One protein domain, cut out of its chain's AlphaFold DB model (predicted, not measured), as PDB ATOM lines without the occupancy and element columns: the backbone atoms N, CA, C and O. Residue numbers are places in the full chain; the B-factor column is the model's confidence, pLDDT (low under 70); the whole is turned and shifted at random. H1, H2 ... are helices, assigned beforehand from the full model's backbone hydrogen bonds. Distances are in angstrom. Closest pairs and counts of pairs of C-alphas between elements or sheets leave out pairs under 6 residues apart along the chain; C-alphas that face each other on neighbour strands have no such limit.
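Overview. This is residues 10 to 71 of the 71 residues of an uncharacterized protein of Kaistella chaponensis (UniProt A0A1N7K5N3). An open, flat frame shaped like a wide U, with no packed core: H2 and H3, the two longest helices, follow one another to make its long base, H1 folds back over the first part of H2 at one end, and at the other end residues 58 to 71, with H4, stick out free. The 62 printed residues hold four named helices, in the order H1, H2, H3, H4, and no named strand; the class is all helix. The whole is extended, with a radius of gyration of the C-alphas of 19.3 A, and its C-alphas span 51 by 36 by 10 A.

Arrangement. H2, residues 21 to 35, and H3, residues 39 to 53, are apart, with a tight link of three residues between them. H1, residues 10 to 17, is close to H2 but not clearly touching it, with 2 pairs of C-alphas within 8 A. The closest C-alphas of the two are those of Ile 16 and Lys 24, 6.3 A apart. H1 and H2 run opposite ways at a shallow tilt of 33 degrees, only just short of steep, and their centres are 12.4 A apart. H4, residues 62 to 70, is apart from H1, H2 and H3. H1 and H3 are apart too. In H1, H2, H3 and H4 every backbone O i to N i+4 pair is within hydrogen-bond range.

Along the chain. H2 runs from Ser 21, C-alpha at (31.259, 35.973, 66.167), to Thr 35, C-alpha at (30.064, 46.001, 47.783), and measures 21.0 A from first to last C-alpha. H3 runs from Asp 39 to Glu 53, also 21.0 A, and z falls from 44.408 at C-alpha 39 to 24.559 at C-alpha 53. H1 runs from Gln 10, C-alpha at (38.960, 31.649, 48.854), to Lys 17 and measures 10.9 A. H4 runs from Trp 62 to Leu 70, 12.0 A, and its last C-alpha is at (40.423, 31.822, 22.159).

Size, cuts and confidence. The two C-alphas farthest apart are those of Asn 20 and Gly 55, 51.2 A, while those of Gln 10 and Gly 71, the first and last printed, are 30.6 A apart. The printed part has no cut and ends at residue 71, the chain's last residue. The links H1 to H2 and H2 to H3 are tight; the link H3 to H4, with 8 residues, is short. Residues 29 to 36, 38 to 44 and 50 to 55 stand free, as do residues 58 to 71, of which 62 to 70 belong to H4. The mean pLDDT of the printed part of this predicted model is 75.3. It is under 70 at residues 10 to 11, 31 to 36, 58 to 59, 62, 65 to 66 and 71.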
ATOM      1  N   GLN A  10      38.584  32.931  48.235       67.81
ATOM      2  CA  GLN A  10      38.960  31.649  48.854       67.81
ATOM      3  C   GLN A  10      39.855  31.809  50.100       67.81
ATOM      4  O   GLN A  10      39.673  31.093  51.085       67.81
ATOM      5  N   GLN A  11      40.805  32.749  50.083       67.19
ATOM      6  CA  GLN A  11      41.670  33.051  51.231       67.19
ATOM      7  C   GLN A  11      40.892  33.794  52.320       67.19
ATOM      8  O   GLN A  11      41.035  33.492  53.505       67.19
ATOM      9  N   LEU A  12      39.992  34.684  51.905       71.00
ATOM     10  CA  LEU A  12      39.076  35.409  52.781       71.00
ATOM     11  C   LEU A  12      38.154  34.448  53.556       71.00
ATOM     12  O   LEU A  12      38.040  34.540  54.777       71.00
ATOM     13  N   LEU A  13      37.603  33.431  52.884       70.56
ATOM     14  CA  LEU A  13      36.839  32.352  53.525       70.56
ATOM     15  C   LEU A  13      37.669  31.540  54.530       70.56
ATOM     16  O   LEU A  13      37.145  31.117  55.562       70.56
ATOM     17  N   GLY A  14      38.952  31.309  54.238       76.19
ATOM     18  CA  GLY A  14      39.877  30.634  55.151       76.19
ATOM     19  C   GLY A  14      40.094  31.415  56.448       76.19
ATOM     20  O   GLY A  14      40.108  30.820  57.524       76.19
ATOM     21  N   ILE A  15      40.187  32.744  56.353       74.81
ATOM     22  CA  ILE A  15      40.307  33.641  57.507       74.81
ATOM     23  C   ILE A  15      38.997  33.647  58.304       74.81
ATOM     24  O   ILE A  15      39.013  33.348  59.495       74.81
ATOM     25  N   ILE A  16      37.854  33.875  57.642       75.38
ATOM     26  CA  ILE A  16      36.524  33.975  58.274       75.38
ATOM     27  C   ILE A  16      36.163  32.722  59.084       75.38
ATOM     28  O   ILE A  16      35.533  32.823  60.139       75.38
ATOM     29  N   LYS A  17      36.560  31.529  58.624       78.50
ATOM     30  CA  LYS A  17      36.280  30.266  59.330       78.50
ATOM     31  C   LYS A  17      36.891  30.201  60.730       78.50
ATOM     32  O   LYS A  17      36.306  29.550  61.592       78.50
ATOM     33  N   ASN A  18      38.006  30.891  60.956       83.31
ATOM     34  CA  ASN A  18      38.731  30.876  62.226       83.31
ATOM     35  C   ASN A  18      38.351  32.038  63.161       83.31
ATOM     36  O   ASN A  18      38.855  32.101  64.278       83.31
ATOM     37  N   LEU A  19      37.466  32.938  62.720       85.62
ATOM     38  CA  LEU A  19      37.037  34.105  63.488       85.62
ATOM     39  C   LEU A  19      35.908  33.775  64.471       85.62
ATOM     40  O   LEU A  19      35.006  32.971  64.188       85.62
ATOM     41  N   ASN A  20      35.915  34.466  65.608       88.00
ATOM     42  CA  ASN A  20      34.791  34.478  66.537       88.00
ATOM     43  C   ASN A  20      33.632  35.346  66.005       88.00
ATOM     44  O   ASN A  20      33.761  36.049  65.002       88.00
ATOM     45  N   SER A  21      32.468  35.292  66.657       78.31
ATOM     46  CA  SER A  21      31.259  35.973  66.167       78.31
ATOM     47  C   SER A  21      31.426  37.487  66.008       78.31
ATOM     48  O   SER A  21      30.935  38.038  65.031       78.31
ATOM     49  N   LYS A  22      32.151  38.146  66.920       82.12
ATOM     50  CA  LYS A  22      32.373  39.598  66.875       82.12
ATOM     51  C   LYS A  22      33.311  39.982  65.728       82.12
ATOM     52  O   LYS A  22      33.072  40.952  65.022       82.12
ATOM     53  N   GLU A  23      34.358  39.193  65.513       81.69
ATOM     54  CA  GLU A  23      35.304  39.393  64.410       81.69
ATOM     55  C   GLU A  23      34.654  39.161  63.039       81.69
ATOM     56  O   GLU A  23      34.927  39.898  62.095       81.69
ATOM     57  N   LYS A  24      33.754  38.175  62.928       78.75
ATOM     58  CA  LYS A  24      32.967  37.942  61.706       78.75
ATOM     59  C   LYS A  24      32.089  39.136  61.347       78.75
ATOM     60  O   LYS A  24      31.953  39.446  60.170       78.75
ATOM     61  N   GLU A  25      31.508  39.789  62.348       74.38
ATOM     62  CA  GLU A  25      30.642  40.954  62.169       74.38
ATOM     63  C   GLU A  25      31.418  42.159  61.618       74.38
ATOM     64  O   GLU A  25      30.969  42.805  60.676       74.38
ATOM     65  N   GLU A  26      32.619  42.417  62.138       77.94
ATOM     66  CA  GLU A  26      33.491  43.494  61.648       77.94
ATOM     67  C   GLU A  26      34.022  43.217  60.233       77.94
ATOM     68  O   GLU A  26      34.007  44.104  59.383       77.94
ATOM     69  N   VAL A  27      34.414  41.974  59.932       77.38
ATOM     70  CA  VAL A  27      34.819  41.592  58.568       77.38
ATOM     71  C   VAL A  27      33.650  41.701  57.587       77.38
ATOM     72  O   VAL A  27      33.841  42.159  56.465       77.38
ATOM     73  N   ALA A  28      32.433  41.335  57.999       72.06
ATOM     74  CA  ALA A  28      31.246  41.491  57.165       72.06
ATOM     75  C   ALA A  28      30.957  42.963  56.837       72.06
ATOM     76  O   ALA A  28      30.633  43.252  55.692       72.06
ATOM     77  N   LYS A  29      31.123  43.894  57.787       72.06
ATOM     78  CA  LYS A  29      30.961  45.337  57.525       72.06
ATOM     79  C   LYS A  29      31.947  45.840  56.473       72.06
ATOM     80  O   LYS A  29      31.525  46.491  55.529       72.06
ATOM     81  N   ILE A  30      33.223  45.466  56.589       70.06
ATOM     82  CA  ILE A  30      34.267  45.856  55.627       70.06
ATOM     83  C   ILE A  30      33.955  45.313  54.223       70.06
ATOM     84  O   ILE A  30      34.098  46.032  53.238       70.06
ATOM     85  N   LEU A  31      33.499  44.060  54.129       66.56
ATOM     86  CA  LEU A  31      33.105  43.448  52.855       66.56
ATOM     87  C   LEU A  31      31.827  44.070  52.275       66.56
ATOM     88  O   LEU A  31      31.707  44.192  51.061       66.56
ATOM     89  N   ILE A  32      30.869  44.454  53.124       64.94
ATOM     90  CA  ILE A  32      29.641  45.132  52.694       64.94
ATOM     91  C   ILE A  32      29.966  46.530  52.163       64.94
ATOM     92  O   ILE A  32      29.487  46.861  51.084       64.94
ATOM     93  N   GLU A  33      30.821  47.295  52.849       61.00
ATOM     94  CA  GLU A  33      31.328  48.594  52.374       61.00
ATOM     95  C   GLU A  33      32.042  48.470  51.015       61.00
ATOM     96  O   GLU A  33      31.891  49.335  50.163       61.00
ATOM     97  N   GLU A  34      32.776  47.379  50.755       57.25
ATOM     98  CA  GLU A  34      33.366  47.114  49.428       57.25
ATOM     99  C   GLU A  34      32.329  46.813  48.338       57.25
ATOM    100  O   GLU A  34      32.576  47.070  47.159       57.25
ATOM    101  N   THR A  35      31.179  46.252  48.710       58.41
ATOM    102  CA  THR A  35      30.064  46.001  47.783       58.41
ATOM    103  C   THR A  35      29.094  47.170  47.670       58.41
ATOM    104  O   THR A  35      28.184  47.125  46.835       58.41
ATOM    105  N   GLU A  36      29.258  48.201  48.498       62.03
ATOM    106  CA  GLU A  36      28.405  49.375  48.482       62.03
ATOM    107  C   GLU A  36      28.735  50.187  47.228       62.03
ATOM    108  O   GLU A  36      29.822  50.742  47.059       62.03
ATOM    109  N   VAL A  37      27.797  50.194  46.283       70.50
ATOM    110  CA  VAL A  37      27.915  51.020  45.086       70.50
ATOM    111  C   VAL A  37      27.734  52.460  45.537       70.50
ATOM    112  O   VAL A  37      26.637  52.844  45.936       70.50
ATOM    113  N   THR A  38      28.808  53.245  45.490       79.31
ATOM    114  CA  THR A  38      28.734  54.672  45.814       79.31
ATOM    115  C   THR A  38      27.788  55.391  44.850       79.31
ATOM    116  O   THR A  38      27.608  54.956  43.708       79.31
ATOM    117  N   ASP A  39      27.222  56.525  45.274       79.19
ATOM    118  CA  ASP A  39      26.375  57.360  44.408       79.19
ATOM    119  C   ASP A  39      27.097  57.724  43.097       79.19
ATOM    120  O   ASP A  39      26.507  57.673  42.021       79.19
ATOM    121  N   GLU A  40      28.408  57.979  43.159       82.31
ATOM    122  CA  GLU A  40      29.244  58.250  41.983       82.31
ATOM    123  C   GLU A  40      29.333  57.047  41.029       82.31
ATOM    124  O   GLU A  40      29.196  57.201  39.811       82.31
ATOM    125  N   MET A  41      29.532  55.836  41.561       78.44
ATOM    126  CA  MET A  41      29.560  54.607  40.761       78.44
ATOM    127  C   MET A  41      28.189  54.300  40.150       78.44
ATOM    128  O   MET A  41      28.102  53.801  39.022       78.44
ATOM    129  N   TRP A  42      27.114  54.615  40.873       81.50
ATOM    130  CA  TRP A  42      25.747  54.467  40.393       81.50
ATOM    131  C   TRP A  42      25.418  55.464  39.275       81.50
ATOM    132  O   TRP A  42      24.903  55.066  38.225       81.50
ATOM    133  N   ASP A  43      25.790  56.732  39.439       86.38
ATOM    134  CA  ASP A  43      25.639  57.771  38.418       86.38
ATOM    135  C   ASP A  43      26.430  57.439  37.149       86.38
ATOM    136  O   ASP A  43      25.931  57.598  36.026       86.38
ATOM    137  N   GLU A  44      27.644  56.905  37.295       82.44
ATOM    138  CA  GLU A  44      28.427  56.431  36.158       82.44
ATOM    139  C   GLU A  44      27.749  55.245  35.451       82.44
ATOM    140  O   GLU A  44      27.688  55.213  34.215       82.44
ATOM    141  N   ALA A  45      27.179  54.298  36.201       80.88
ATOM    142  CA  ALA A  45      26.425  53.183  35.630       80.88
ATOM    143  C   ALA A  45      25.184  53.666  34.854       80.88
ATOM    144  O   ALA A  45      24.942  53.216  33.727       80.88
ATOM    145  N   LEU A  46      24.436  54.629  35.402       84.12
ATOM    146  CA  LEU A  46      23.287  55.251  34.739       84.12
ATOM    147  C   LEU A  46      23.695  55.989  33.458       84.12
ATOM    148  O   LEU A  46      23.037  55.847  32.421       84.12
ATOM    149  N   LYS A  47      24.807  56.730  33.493       86.88
ATOM    150  CA  LYS A  47      25.363  57.403  32.314       86.88
ATOM    151  C   LYS A  47      25.738  56.400  31.225       86.88
ATOM    152  O   LYS A  47      25.323  56.568  30.081       86.88
ATOM    153  N   ARG A  48      26.458  55.327  31.574       78.06
ATOM    154  CA  ARG A  48      26.856  54.275  30.622       78.06
ATOM    155  C   ARG A  48      25.649  53.580  29.999       78.06
ATOM    156  O   ARG A  48      25.646  53.349  28.794       78.06
ATOM    157  N   LYS A  49      24.599  53.306  30.780       80.69
ATOM    158  CA  LYS A  49      23.332  52.778  30.251       80.69
ATOM    159  C   LYS A  49      22.724  53.726  29.212       80.69
ATOM    160  O   LYS A  49      22.393  53.297  28.111       80.69
ATOM    161  N   LYS A  50      22.632  55.019  29.530       83.88
ATOM    162  CA  LYS A  50      22.082  56.032  28.620       83.88
ATOM    163  C   LYS A  50      22.928  56.193  27.353       83.88
ATOM    164  O   LYS A  50      22.382  56.357  26.265       83.88
ATOM    165  N   ASP A  51      24.250  56.151  27.461       80.06
ATOM    166  CA  ASP A  51      25.143  56.241  26.303       80.06
ATOM    167  C   ASP A  51      25.066  54.982  25.418       80.06
ATOM    168  O   ASP A  51      25.102  55.103  24.192       80.06
ATOM    169  N   PHE A  52      24.876  53.797  26.009       77.31
ATOM    170  CA  PHE A  52      24.568  52.559  25.285       77.31
ATOM    171  C   PHE A  52      23.243  52.668  24.517       77.31
ATOM    172  O   PHE A  52      23.211  52.415  23.315       77.31
ATOM    173  N   GLU A  53      22.165  53.103  25.178       80.12
ATOM    174  CA  GLU A  53      20.839  53.273  24.559       80.12
ATOM    175  C   GLU A  53      20.858  54.302  23.416       80.12
ATOM    176  O   GLU A  53      20.161  54.138  22.418       80.12
ATOM    177  N   ASN A  54      21.707  55.329  23.522       88.31
ATOM    178  CA  ASN A  54      21.908  56.337  22.477       88.31
ATOM    179  C   ASN A  54      22.914  55.917  21.387       88.31
ATOM    180  O   ASN A  54      23.264  56.742  20.542       88.31
ATOM    181  N   GLY A  55      23.427  54.681  21.412       80.25
ATOM    182  CA  GLY A  55      24.378  54.171  20.417       80.25
ATOM    183  C   GLY A  55      25.758  54.840  20.447       80.25
ATOM    184  O   GLY A  55      26.498  54.770  19.469       80.25
ATOM    185  N   LYS A  56      26.114  55.505  21.553       78.25
ATOM    186  CA  LYS A  56      27.402  56.200  21.730       78.25
ATOM    187  C   LYS A  56      28.511  55.286  22.243       78.25
ATOM    188  O   LYS A  56      29.682  55.648  22.158       78.25
ATOM    189  N   ILE A  57      28.152  54.119  22.779       73.69
ATOM    190  CA  ILE A  57      29.104  53.094  23.206       73.69
ATOM    191  C   ILE A  57      29.130  51.998  22.135       73.69
ATOM    192  O   ILE A  57      28.086  51.394  21.875       73.69
ATOM    193  N   PRO A  58      30.286  51.715  21.508       66.75
ATOM    194  CA  PRO A  58      30.424  50.553  20.644       66.75
ATOM    195  C   PRO A  58      30.260  49.287  21.485       66.75
ATOM    196  O   PRO A  58      30.880  49.137  22.537       66.75
ATOM    197  N   THR A  59      29.402  48.377  21.034       67.00
ATOM    198  CA  THR A  59      29.079  47.154  21.770       67.00
ATOM    199  C   THR A  59      29.583  45.949  21.002       67.00
ATOM    200  O   THR A  59      29.442  45.853  19.784       67.00
ATOM    201  N   GLU A  60      30.218  45.028  21.717       73.62
ATOM    202  CA  GLU A  60      30.706  43.769  21.168       73.62
ATOM    203  C   GLU A  60      29.959  42.623  21.851       73.62
ATOM    204  O   GLU A  60      29.761  42.629  23.067       73.62
ATOM    205  N   SER A  61      29.522  41.628  21.078       74.19
ATOM    206  CA  SER A  61      28.902  40.443  21.666       74.19
ATOM    207  C   SER A  61      29.955  39.606  22.397       74.19
ATOM    208  O   SER A  61      31.086  39.448  21.931       74.19
ATOM    209  N   TRP A  62      29.565  38.983  23.511       63.28
ATOM    210  CA  TRP A  62      30.432  38.048  24.240       63.28
ATOM    211  C   TRP A  62      30.989  36.935  23.335       63.28
ATOM    212  O   TRP A  62      32.127  36.503  23.493       63.28
ATOM    213  N   GLN A  63      30.210  36.498  22.341       76.94
ATOM    214  CA  GLN A  63      30.639  35.503  21.357       76.94
ATOM    215  C   GLN A  63      31.788  36.005  20.470       76.94
ATOM    216  O   GLN A  63      32.714  35.239  20.200       76.94
ATOM    217  N   ASN A  64      31.754  37.271  20.039       75.31
ATOM    218  CA  ASN A  64      32.818  37.879  19.235       75.31
ATOM    219  C   ASN A  64      34.090  38.080  20.064       75.31
ATOM    220  O   ASN A  64      35.172  37.683  19.631       75.31
ATOM    221  N   LEU A  65      33.941  38.573  21.297       66.81
ATOM    222  CA  LEU A  65      35.051  38.710  22.237       66.81
ATOM    223  C   LEU A  65      35.721  37.355  22.516       66.81
ATOM    224  O   LEU A  65      36.942  37.229  22.432       66.81
ATOM    225  N   LYS A  66      34.922  36.314  22.789       67.88
ATOM    226  CA  LYS A  66      35.415  34.959  23.069       67.88
ATOM    227  C   LYS A  66      36.148  34.349  21.872       67.88
ATOM    228  O   LYS A  66      37.174  33.707  22.071       67.88
ATOM    229  N   LYS A  67      35.661  34.578  20.645       81.69
ATOM    230  CA  LYS A  67      36.356  34.169  19.412       81.69
ATOM    231  C   LYS A  67      37.714  34.850  19.253       81.69
ATOM    232  O   LYS A  67      38.641  34.180  18.839       81.69
ATOM    233  N   ARG A  68      37.846  36.135  19.600       75.69
ATOM    234  CA  ARG A  68      39.123  36.869  19.508       75.69
ATOM    235  C   ARG A  68      40.161  36.414  20.537       75.69
ATOM    236  O   ARG A  68      41.349  36.481  20.265       75.69
ATOM    237  N   ILE A  69      39.719  36.030  21.735       77.56
ATOM    238  CA  ILE A  69      40.626  35.617  22.821       77.56
ATOM    239  C   ILE A  69      41.083  34.160  22.651       77.56
ATOM    240  O   ILE A  69      42.206  33.834  23.019       77.56
ATOM    241  N   LEU A  70      40.205  33.278  22.159       78.38
ATOM    242  CA  LEU A  70      40.423  31.822  22.159       78.38
ATOM    243  C   LEU A  70      40.596  31.195  20.766       78.38
ATOM    244  O   LEU A  70      40.821  29.987  20.694       78.38
ATOM    245  N   GLY A  71      40.409  31.961  19.692       60.56
ATOM    246  CA  GLY A  71      40.568  31.522  18.302       60.56
ATOM    247  C   GLY A  71      41.764  32.186  17.651       60.56
ATOM    248  O   GLY A  71      42.356  31.523  16.775       60.56
TER     249      GLY A  71